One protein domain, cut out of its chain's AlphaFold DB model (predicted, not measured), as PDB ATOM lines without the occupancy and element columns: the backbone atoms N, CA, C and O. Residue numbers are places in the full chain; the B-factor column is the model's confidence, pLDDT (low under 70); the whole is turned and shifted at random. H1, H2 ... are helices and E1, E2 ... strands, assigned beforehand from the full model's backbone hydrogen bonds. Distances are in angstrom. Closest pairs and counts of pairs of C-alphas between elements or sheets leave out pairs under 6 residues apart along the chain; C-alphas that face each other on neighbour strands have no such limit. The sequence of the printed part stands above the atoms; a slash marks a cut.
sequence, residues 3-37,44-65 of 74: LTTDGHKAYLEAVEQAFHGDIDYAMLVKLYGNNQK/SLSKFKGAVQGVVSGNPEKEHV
ATOM      1  N   LEU A   3     -49.040  28.425  25.220       91.38
ATOM      2  CA  LEU A   3     -49.559  27.558  24.162       91.38
ATOM      3  C   LEU A   3     -48.980  26.146  24.287       91.38
ATOM      4  O   LEU A   3     -47.806  25.959  24.602       91.38
ATOM      5  N   THR A   4     -49.806  25.133  24.017       93.75
ATOM      6  CA  THR A   4     -49.359  23.742  23.882       93.75
ATOM      7  C   THR A   4     -49.879  23.126  22.591       93.75
ATOM      8  O   THR A   4     -51.068  23.218  22.296       93.75
ATOM      9  N   THR A   5     -49.002  22.472  21.833       92.00
ATOM     10  CA  THR A   5     -49.343  21.729  20.606       92.00
ATOM     11  C   THR A   5     -48.897  20.270  20.722       92.00
ATOM     12  O   THR A   5     -48.229  19.877  21.683       92.00
ATOM     13  N   ASP A   6     -49.294  19.432  19.765       89.81
ATOM     14  CA  ASP A   6     -48.735  18.087  19.648       89.81
ATOM     15  C   ASP A   6     -47.334  18.092  19.007       89.81
ATOM     16  O   ASP A   6     -46.804  19.127  18.618       89.81
ATOM     17  N   GLY A   7     -46.730  16.907  18.900       88.94
ATOM     18  CA  GLY A   7     -45.365  16.670  18.416       88.94
ATOM     19  C   GLY A   7     -45.056  17.046  16.965       88.94
ATOM     20  O   GLY A   7     -43.938  16.790  16.516       88.94
ATOM     21  N   HIS A   8     -46.005  17.577  16.195       92.38
ATOM     22  CA  HIS A   8     -45.785  17.849  14.783       92.38
ATOM     23  C   HIS A   8     -44.833  19.034  14.560       92.38
ATOM     24  O   HIS A   8     -45.110  20.178  14.918       92.38
ATOM     25  N   LYS A   9     -43.702  18.757  13.898       91.06
ATOM     26  CA  LYS A   9     -42.613  19.721  13.670       91.06
ATOM     27  C   LYS A   9     -43.063  21.033  13.013       91.06
ATOM     28  O   LYS A   9     -42.494  22.073  13.324       91.06
ATOM     29  N   ALA A  10     -44.081  21.001  12.150       92.88
ATOM     30  CA  ALA A  10     -44.610  22.194  11.486       92.88
ATOM     31  C   ALA A  10     -45.081  23.282  12.473       92.88
ATOM     32  O   ALA A  10     -45.046  24.466  12.144       92.88
ATOM     33  N   TYR A  11     -45.470  22.908  13.698       91.50
ATOM     34  CA  TYR A  11     -45.865  23.883  14.713       91.50
ATOM     35  C   TYR A  11     -44.707  24.731  15.232       91.50
ATOM     36  O   TYR A  11     -44.959  25.832  15.701       91.50
ATOM     37  N   LEU A  12     -43.455  24.273  15.140       91.56
ATOM     38  CA  LEU A  12     -42.307  25.093  15.534       91.56
ATOM     39  C   LEU A  12     -42.230  26.359  14.675       91.56
ATOM     40  O   LEU A  12     -42.140  27.459  15.204       91.56
ATOM     41  N   GLU A  13     -42.335  26.199  13.356       92.19
ATOM     42  CA  GLU A  13     -42.279  27.316  12.412       92.19
ATOM     43  C   GLU A  13     -43.534  28.188  12.500       92.19
ATOM     44  O   GLU A  13     -43.429  29.409  12.539       92.19
ATOM     45  N   ALA A  14     -44.718  27.573  12.575       92.19
ATOM     46  CA  ALA A  14     -45.974  28.316  12.617       92.19
ATOM     47  C   ALA A  14     -46.116  29.170  13.889       92.19
ATOM     48  O   ALA A  14     -46.566  30.313  13.815       92.19
ATOM     49  N   VAL A  15     -45.734  28.632  15.053       91.94
ATOM     50  CA  VAL A  15     -45.802  29.364  16.326       91.94
ATOM     51  C   VAL A  15     -44.751  30.467  16.368       91.94
ATOM     52  O   VAL A  15     -45.073  31.585  16.763       91.94
ATOM     53  N   GLU A  16     -43.535  30.193  15.896       91.69
ATOM     54  CA  GLU A  16     -42.485  31.209  15.812       91.69
ATOM     55  C   GLU A  16     -42.894  32.370  14.897       91.69
ATOM     56  O   GLU A  16     -42.780  33.526  15.281       91.69
ATOM     57  N   GLN A  17     -43.457  32.090  13.720       92.12
ATOM     58  CA  GLN A  17     -43.920  33.137  12.799       92.12
ATOM     59  C   GLN A  17     -45.094  33.953  13.350       92.12
ATOM     60  O   GLN A  17     -45.233  35.132  13.027       92.12
ATOM     61  N   ALA A  18     -45.969  33.335  14.144       92.81
ATOM     62  CA  ALA A  18     -47.140  34.011  14.691       92.81
ATOM     63  C   ALA A  18     -46.801  34.873  15.915       92.81
ATOM     64  O   ALA A  18     -47.334  35.972  16.053       92.81
ATOM     65  N   PHE A  19     -45.928  34.378  16.795       90.69
ATOM     66  CA  PHE A  19     -45.704  34.965  18.115       90.69
ATOM     67  C   PHE A  19     -44.277  35.471  18.343       90.69
ATOM     68  O   PHE A  19     -44.051  36.116  19.354       90.69
ATOM     69  N   HIS A  20     -43.326  35.199  17.442       90.38
ATOM     70  CA  HIS A  20     -41.936  35.678  17.511       90.38
ATOM     71  C   HIS A  20     -41.255  35.432  18.875       90.38
ATOM     72  O   HIS A  20     -40.466  36.248  19.346       90.38
ATOM     73  N   GLY A  21     -41.596  34.322  19.538       87.06
ATOM     74  CA  GLY A  21     -41.069  33.967  20.857       87.06
ATOM     75  C   GLY A  21     -41.731  34.655  22.060       87.06
ATOM     76  O   GLY A  21     -41.359  34.338  23.187       87.06
ATOM     77  N   ASP A  22     -42.740  35.510  21.869       91.88
ATOM     78  CA  ASP A  22     -43.390  36.291  22.941       91.88
ATOM     79  C   ASP A  22     -44.346  35.479  23.840       91.88
ATOM     80  O   ASP A  22     -45.054  36.033  24.688       91.88
ATOM     81  N   ILE A  23     -44.404  34.157  23.660       91.56
ATOM     82  CA  ILE A  23     -45.267  33.263  24.434       91.56
ATOM     83  C   ILE A  23     -44.488  32.096  25.034       91.56
ATOM     84  O   ILE A  23     -43.510  31.604  24.465       91.56
ATOM     85  N   ASP A  24     -44.997  31.589  26.154       94.00
ATOM     86  CA  ASP A  24     -44.528  30.335  26.722       94.00
ATOM     87  C   ASP A  24     -45.062  29.181  25.869       94.00
ATOM     88  O   ASP A  24     -46.275  28.993  25.737       94.00
ATOM     89  N   TYR A  25     -44.171  28.405  25.257       93.81
ATOM     90  CA  TYR A  25     -44.554  27.371  24.301       93.81
ATOM     91  C   TYR A  25     -43.938  26.024  24.659       93.81
ATOM     92  O   TYR A  25     -42.724  25.895  24.836       93.81
ATOM     93  N   ALA A  26     -44.783  24.998  24.731       94.94
ATOM     94  CA  ALA A  26     -44.380  23.613  24.921       94.94
ATOM     95  C   ALA A  26     -45.118  22.679  23.953       94.94
ATOM     96  O   ALA A  26     -46.226  22.956  23.507       94.94
ATOM     97  N   MET A  27     -44.524  21.528  23.662       94.62
ATOM     98  CA  MET A  27     -45.150  20.454  22.894       94.62
ATOM     99  C   MET A  27     -45.418  19.258  23.807       94.62
ATOM    100  O   MET A  27     -44.597  18.934  24.670       94.62
ATOM    101  N   LEU A  28     -46.548  18.576  23.607       93.62
ATOM    102  CA  LEU A  28     -46.893  17.339  24.307       93.62
ATOM    103  C   LEU A  28     -47.135  16.202  23.310       93.62
ATOM    104  O   LEU A  28     -48.072  16.221  22.515       93.62
ATOM    105  N   VAL A  29     -46.307  15.163  23.392       91.88
ATOM    106  CA  VAL A  29     -46.353  13.992  22.512       91.88
ATOM    107  C   VAL A  29     -46.905  12.798  23.274       91.88
ATOM    108  O   VAL A  29     -46.268  12.304  24.203       91.88
ATOM    109  N   LYS A  30     -48.080  12.300  22.879       88.88
ATOM    110  CA  LYS A  30     -48.668  11.081  23.457       88.88
ATOM    111  C   LYS A  30     -48.052   9.843  22.808       88.88
ATOM    112  O   LYS A  30     -48.071   9.690  21.590       88.88
ATOM    113  N   LEU A  31     -47.527   8.947  23.633       87.69
ATOM    114  CA  LEU A  31     -46.953   7.676  23.218       87.69
ATOM    115  C   LEU A  31     -48.024   6.591  23.296       87.69
ATOM    116  O   LEU A  31     -48.577   6.315  24.363       87.69
ATOM    117  N   TYR A  32     -48.284   5.942  22.168       85.44
ATOM    118  CA  TYR A  32     -49.211   4.822  22.070       85.44
ATOM    119  C   TYR A  32     -48.447   3.541  21.726       85.44
ATOM    120  O   TYR A  32     -47.535   3.541  20.902       85.44
ATOM    121  N   GLY A  33     -48.780   2.442  22.395       79.69
ATOM    122  CA  GLY A  33     -48.179   1.134  22.160       79.69
ATOM    123  C   GLY A  33     -48.946   0.289  21.151       79.69
ATOM    124  O   GLY A  33     -50.155   0.439  20.992       79.69
ATOM    125  N   ASN A  34     -48.259  -0.675  20.540       72.19
ATOM    126  CA  ASN A  34     -48.920  -1.690  19.727       72.19
ATOM    127  C   ASN A  34     -49.757  -2.616  20.617       72.19
ATOM    128  O   ASN A  34     -49.241  -3.201  21.572       72.19
ATOM    129  N   ASN A  35     -51.031  -2.781  20.266       59.97
ATOM    130  CA  ASN A  35     -51.794  -3.937  20.710       59.97
ATOM    131  C   ASN A  35     -51.237  -5.159  19.972       59.97
ATOM    132  O   ASN A  35     -51.008  -5.104  18.762       59.97
ATOM    133  N   GLN A  36     -50.961  -6.242  20.699       57.03
ATOM    134  CA  GLN A  36     -50.623  -7.519  20.073       57.03
ATOM    135  C   GLN A  36     -51.736  -7.884  19.078       57.03
ATOM    136  O   GLN A  36     -52.918  -7.683  19.358       57.03
ATOM    137  N   LYS A  37     -51.321  -8.313  17.881       55.03
ATOM    138  CA  LYS A  37     -52.138  -8.568  16.685       55.03
ATOM    139  C   LYS A  37     -53.130  -9.727  16.879       55.03
ATOM    140  O   LYS A  37     -52.996 -10.735  16.198       55.03
ATOM    141  N   SER A  44     -59.762  -1.418  18.407       56.44
ATOM    142  CA  SER A  44     -58.708  -1.669  19.408       56.44
ATOM    143  C   SER A  44     -57.729  -0.487  19.458       56.44
ATOM    144  O   SER A  44     -56.681  -0.484  18.814       56.44
ATOM    145  N   LEU A  45     -58.097   0.550  20.224       60.72
ATOM    146  CA  LEU A  45     -57.251   1.721  20.486       60.72
ATOM    147  C   LEU A  45     -55.878   1.255  20.987       60.72
ATOM    148  O   LEU A  45     -55.797   0.484  21.947       60.72
ATOM    149  N   SER A  46     -54.803   1.701  20.342       68.75
ATOM    150  CA  SER A  46     -53.440   1.480  20.818       68.75
ATOM    151  C   SER A  46     -53.344   1.923  22.283       68.75
ATOM    152  O   SER A  46     -53.781   3.017  22.640       68.75
ATOM    153  N   LYS A  47     -52.848   1.046  23.171       79.88
ATOM    154  CA  LYS A  47     -52.795   1.357  24.609       79.88
ATOM    155  C   LYS A  47     -51.940   2.603  24.822       79.88
ATOM    156  O   LYS A  47     -50.780   2.632  24.407       79.88
ATOM    157  N   PHE A  48     -52.507   3.616  25.471       84.56
ATOM    158  CA  PHE A  48     -51.752   4.781  25.920       84.56
ATOM    159  C   PHE A  48     -50.625   4.316  26.851       84.56
ATOM    160  O   PHE A  48     -50.870   3.575  27.802       84.56
ATOM    161  N   LYS A  49     -49.386   4.706  26.541       87.50
ATOM    162  CA  LYS A  49     -48.182   4.337  27.300       87.50
ATOM    163  C   LYS A  49     -47.631   5.485  28.137       87.50
ATOM    164  O   LYS A  49     -46.940   5.232  29.115       87.50
ATOM    165  N   GLY A  50     -47.907   6.724  27.749       88.00
ATOM    166  CA  GLY A  50     -47.410   7.907  28.438       88.00
ATOM    167  C   GLY A  50     -47.413   9.128  27.533       88.00
ATOM    168  O   GLY A  50     -47.864   9.066  26.389       88.00
ATOM    169  N   ALA A  51     -46.895  10.238  28.042       90.88
ATOM    170  CA  ALA A  51     -46.702  11.460  27.279       90.88
ATOM    171  C   ALA A  51     -45.321  12.052  27.569       90.88
ATOM    172  O   ALA A  51     -44.810  11.925  28.680       90.88
ATOM    173  N   VAL A  52     -44.731  12.688  26.563       91.94
ATOM    174  CA  VAL A  52     -43.475  13.431  26.667       91.94
ATOM    175  C   VAL A  52     -43.785  14.905  26.460       91.94
ATOM    176  O   VAL A  52     -44.405  15.265  25.462       91.94
ATOM    177  N   GLN A  53     -43.361  15.740  27.403       91.88
ATOM    178  CA  GLN A  53     -43.449  17.195  27.309       91.88
ATOM    179  C   GLN A  53     -42.078  17.767  26.938       91.88
ATOM    180  O   GLN A  53     -41.061  17.326  27.476       91.88
ATOM    181  N   GLY A  54     -42.052  18.753  26.045       92.94
ATOM    182  CA  GLY A  54     -40.847  19.494  25.678       92.94
ATOM    183  C   GLY A  54     -41.126  20.990  25.649       92.94
ATOM    184  O   GLY A  54     -42.011  21.426  24.919       92.94
ATOM    185  N   VAL A  55     -40.385  21.766  26.440       93.69
ATOM    186  CA  VAL A  55     -40.430  23.235  26.382       93.69
ATOM    187  C   VAL A  55     -39.667  23.696  25.145       93.69
ATOM    188  O   VAL A  55     -38.545  23.247  24.916       93.69
ATOM    189  N   VAL A  56     -40.291  24.566  24.356       92.62
ATOM    190  CA  VAL A  56     -39.713  25.149  23.140       92.62
ATOM    191  C   VAL A  56     -39.256  26.583  23.402       92.62
ATOM    192  O   VAL A  56     -38.137  26.926  23.036       92.62
ATOM    193  N   SER A  57     -40.088  27.399  24.057       92.81
ATOM    194  CA  SER A  57     -39.774  28.794  24.391       92.81
ATOM    195  C   SER A  57     -40.413  29.215  25.716       92.81
ATOM    196  O   SER A  57     -41.415  28.633  26.141       92.81
ATOM    197  N   GLY A  58     -39.833  30.238  26.344       92.19
ATOM    198  CA  GLY A  58     -40.317  30.820  27.591       92.19
ATOM    199  C   GLY A  58     -40.164  29.895  28.799       92.19
ATOM    200  O   GLY A  58     -39.267  29.050  28.863       92.19
ATOM    201  N   ASN A  59     -41.048  30.068  29.775       93.69
ATOM    202  CA  ASN A  59     -41.108  29.289  31.004       93.69
ATOM    203  C   ASN A  59     -42.541  28.788  31.269       93.69
ATOM    204  O   ASN A  59     -43.187  29.242  32.215       93.69
ATOM    205  N   PRO A  60     -43.052  27.855  30.443       91.00
ATOM    206  CA  PRO A  60     -44.403  27.341  30.586       91.00
ATOM    207  C   PRO A  60     -44.591  26.576  31.900       91.00
ATOM    208  O   PRO A  60     -43.773  25.739  32.297       91.00
ATOM    209  N   GLU A  61     -45.734  26.799  32.535       90.94
ATOM    210  CA  GLU A  61     -46.177  26.050  33.699       90.94
ATOM    211  C   GLU A  61     -46.524  24.620  33.280       90.94
ATOM    212  O   GLU A  61     -47.459  24.374  32.511       90.94
ATOM    213  N   LYS A  62     -45.752  23.654  33.791       86.38
ATOM    214  CA  LYS A  62     -45.850  22.232  33.414       86.38
ATOM    215  C   LYS A  62     -47.237  21.633  33.653       86.38
ATOM    216  O   LYS A  62     -47.639  20.732  32.921       86.38
ATOM    217  N   GLU A  63     -47.953  22.139  34.653       87.19
ATOM    218  CA  GLU A  63     -49.307  21.704  35.016       87.19
ATOM    219  C   GLU A  63     -50.335  22.048  33.929       87.19
ATOM    220  O   GLU A  63     -51.284  21.295  33.715       87.19
ATOM    221  N   HIS A  64     -50.098  23.125  33.177       86.44
ATOM    222  CA  HIS A  64     -50.974  23.589  32.103       86.44
ATOM    223  C   HIS A  64     -50.583  23.055  30.715       86.44
ATOM    224  O   HIS A  64     -51.315  23.252  29.743       86.44
ATOM    225  N   VAL A  65     -49.463  22.332  30.591       86.81
ATOM    226  CA  VAL A  65     -49.041  21.724  29.319       86.81
ATOM    227  C   VAL A  65     -49.910  20.504  29.008       86.81
ATOM    228  O   VAL A  65     -49.632  19.377  29.428       86.81
TER     229      VAL A  65
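This is residues 3 to 37 and 44 to 65 of the 74 residues of an uncharacterized protein of Hydromonas duriensis (UniProt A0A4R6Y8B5). A long, narrow ribbon of two antiparallel strands, E2 and E3, makes the longest axis, with the short strand E1 beside the first part of E2 and the helix H1 packed over one face at that same end. The other end of the ribbon runs on beyond E1 and H1 to the loose ends at the cut, while the last residues, 58 to 65, fold back on the side of the sheet away from H1. The printed part has 57 residues with one named helix and three named strands, in the order E1, H1, E2, E3 along the chain; the sheet runs E1, E2, E3 and is mixed, and the class is mixed, helices and strands. The whole is loose, with a radius of gyration of the C-alphas of 13.9 A, and flat, spanning 46 by 24 by 12 A.

E1, residues 3 to 5, is an edge strand and the parallel neighbour of E2, residues 24 to 32, at 27 degrees between their directions. The C-alphas of Thr 4 and Ala 26 face each other at 5.1 A, and N 3 and O 24 are within hydrogen-bond range at 2.9 A, as are N 28 and O 5 at 2.9 A. H1, residues 10 to 19, is on the sheet at a height of 9.9 A, over E2. It runs along the strands, at 17 degrees to E2 on the local plane. The closest C-alphas of E1 and H1 are those of Thr 5 and Tyr 11, 7.2 A apart. E1, H1 and E2 form a strand-helix-strand unit, two parallel neighbour strands with a helix between them in the chain, and its crossover is right-handed. In H1 every O i to N i+4 pair is within hydrogen-bond range. E2, the inner strand, is antiparallel to the other edge strand, E3, residues 48 to 57, at 160 degrees. Their C-alphas 26 and 55 face each other at 4.2 A, and N 27 and O 54, at 2.8 A, and N 49 and O 31, at 2.8 A, are within hydrogen-bond range.

E1 begins at C-alpha 3, (-49.559, 27.558, 24.162). H1, from Ala 10 to Phe 19, is 14.4 A long and begins at (-44.610, 22.194, 11.486). E2, from Asp 24 to Tyr 32, is 26.4 A long, and E3, from Phe 48 to Ser 57, is 26.9 A long and ends at (-39.774, 28.794, 24.391).

The two C-alphas farthest apart are those of Asp 22 and Lys 37, at 46.1 A. The links from E1 to H1 and from H1 to E2 are tight, with 4 residues each. The link from E2 to E3 is across the cut: residues 38 to 43 are not printed, and C-alphas 37 and 44 are 9.9 A apart. The mean pLDDT of the printed part is 86.9, and residues 35 to 37 and 44 to 46 are under 70.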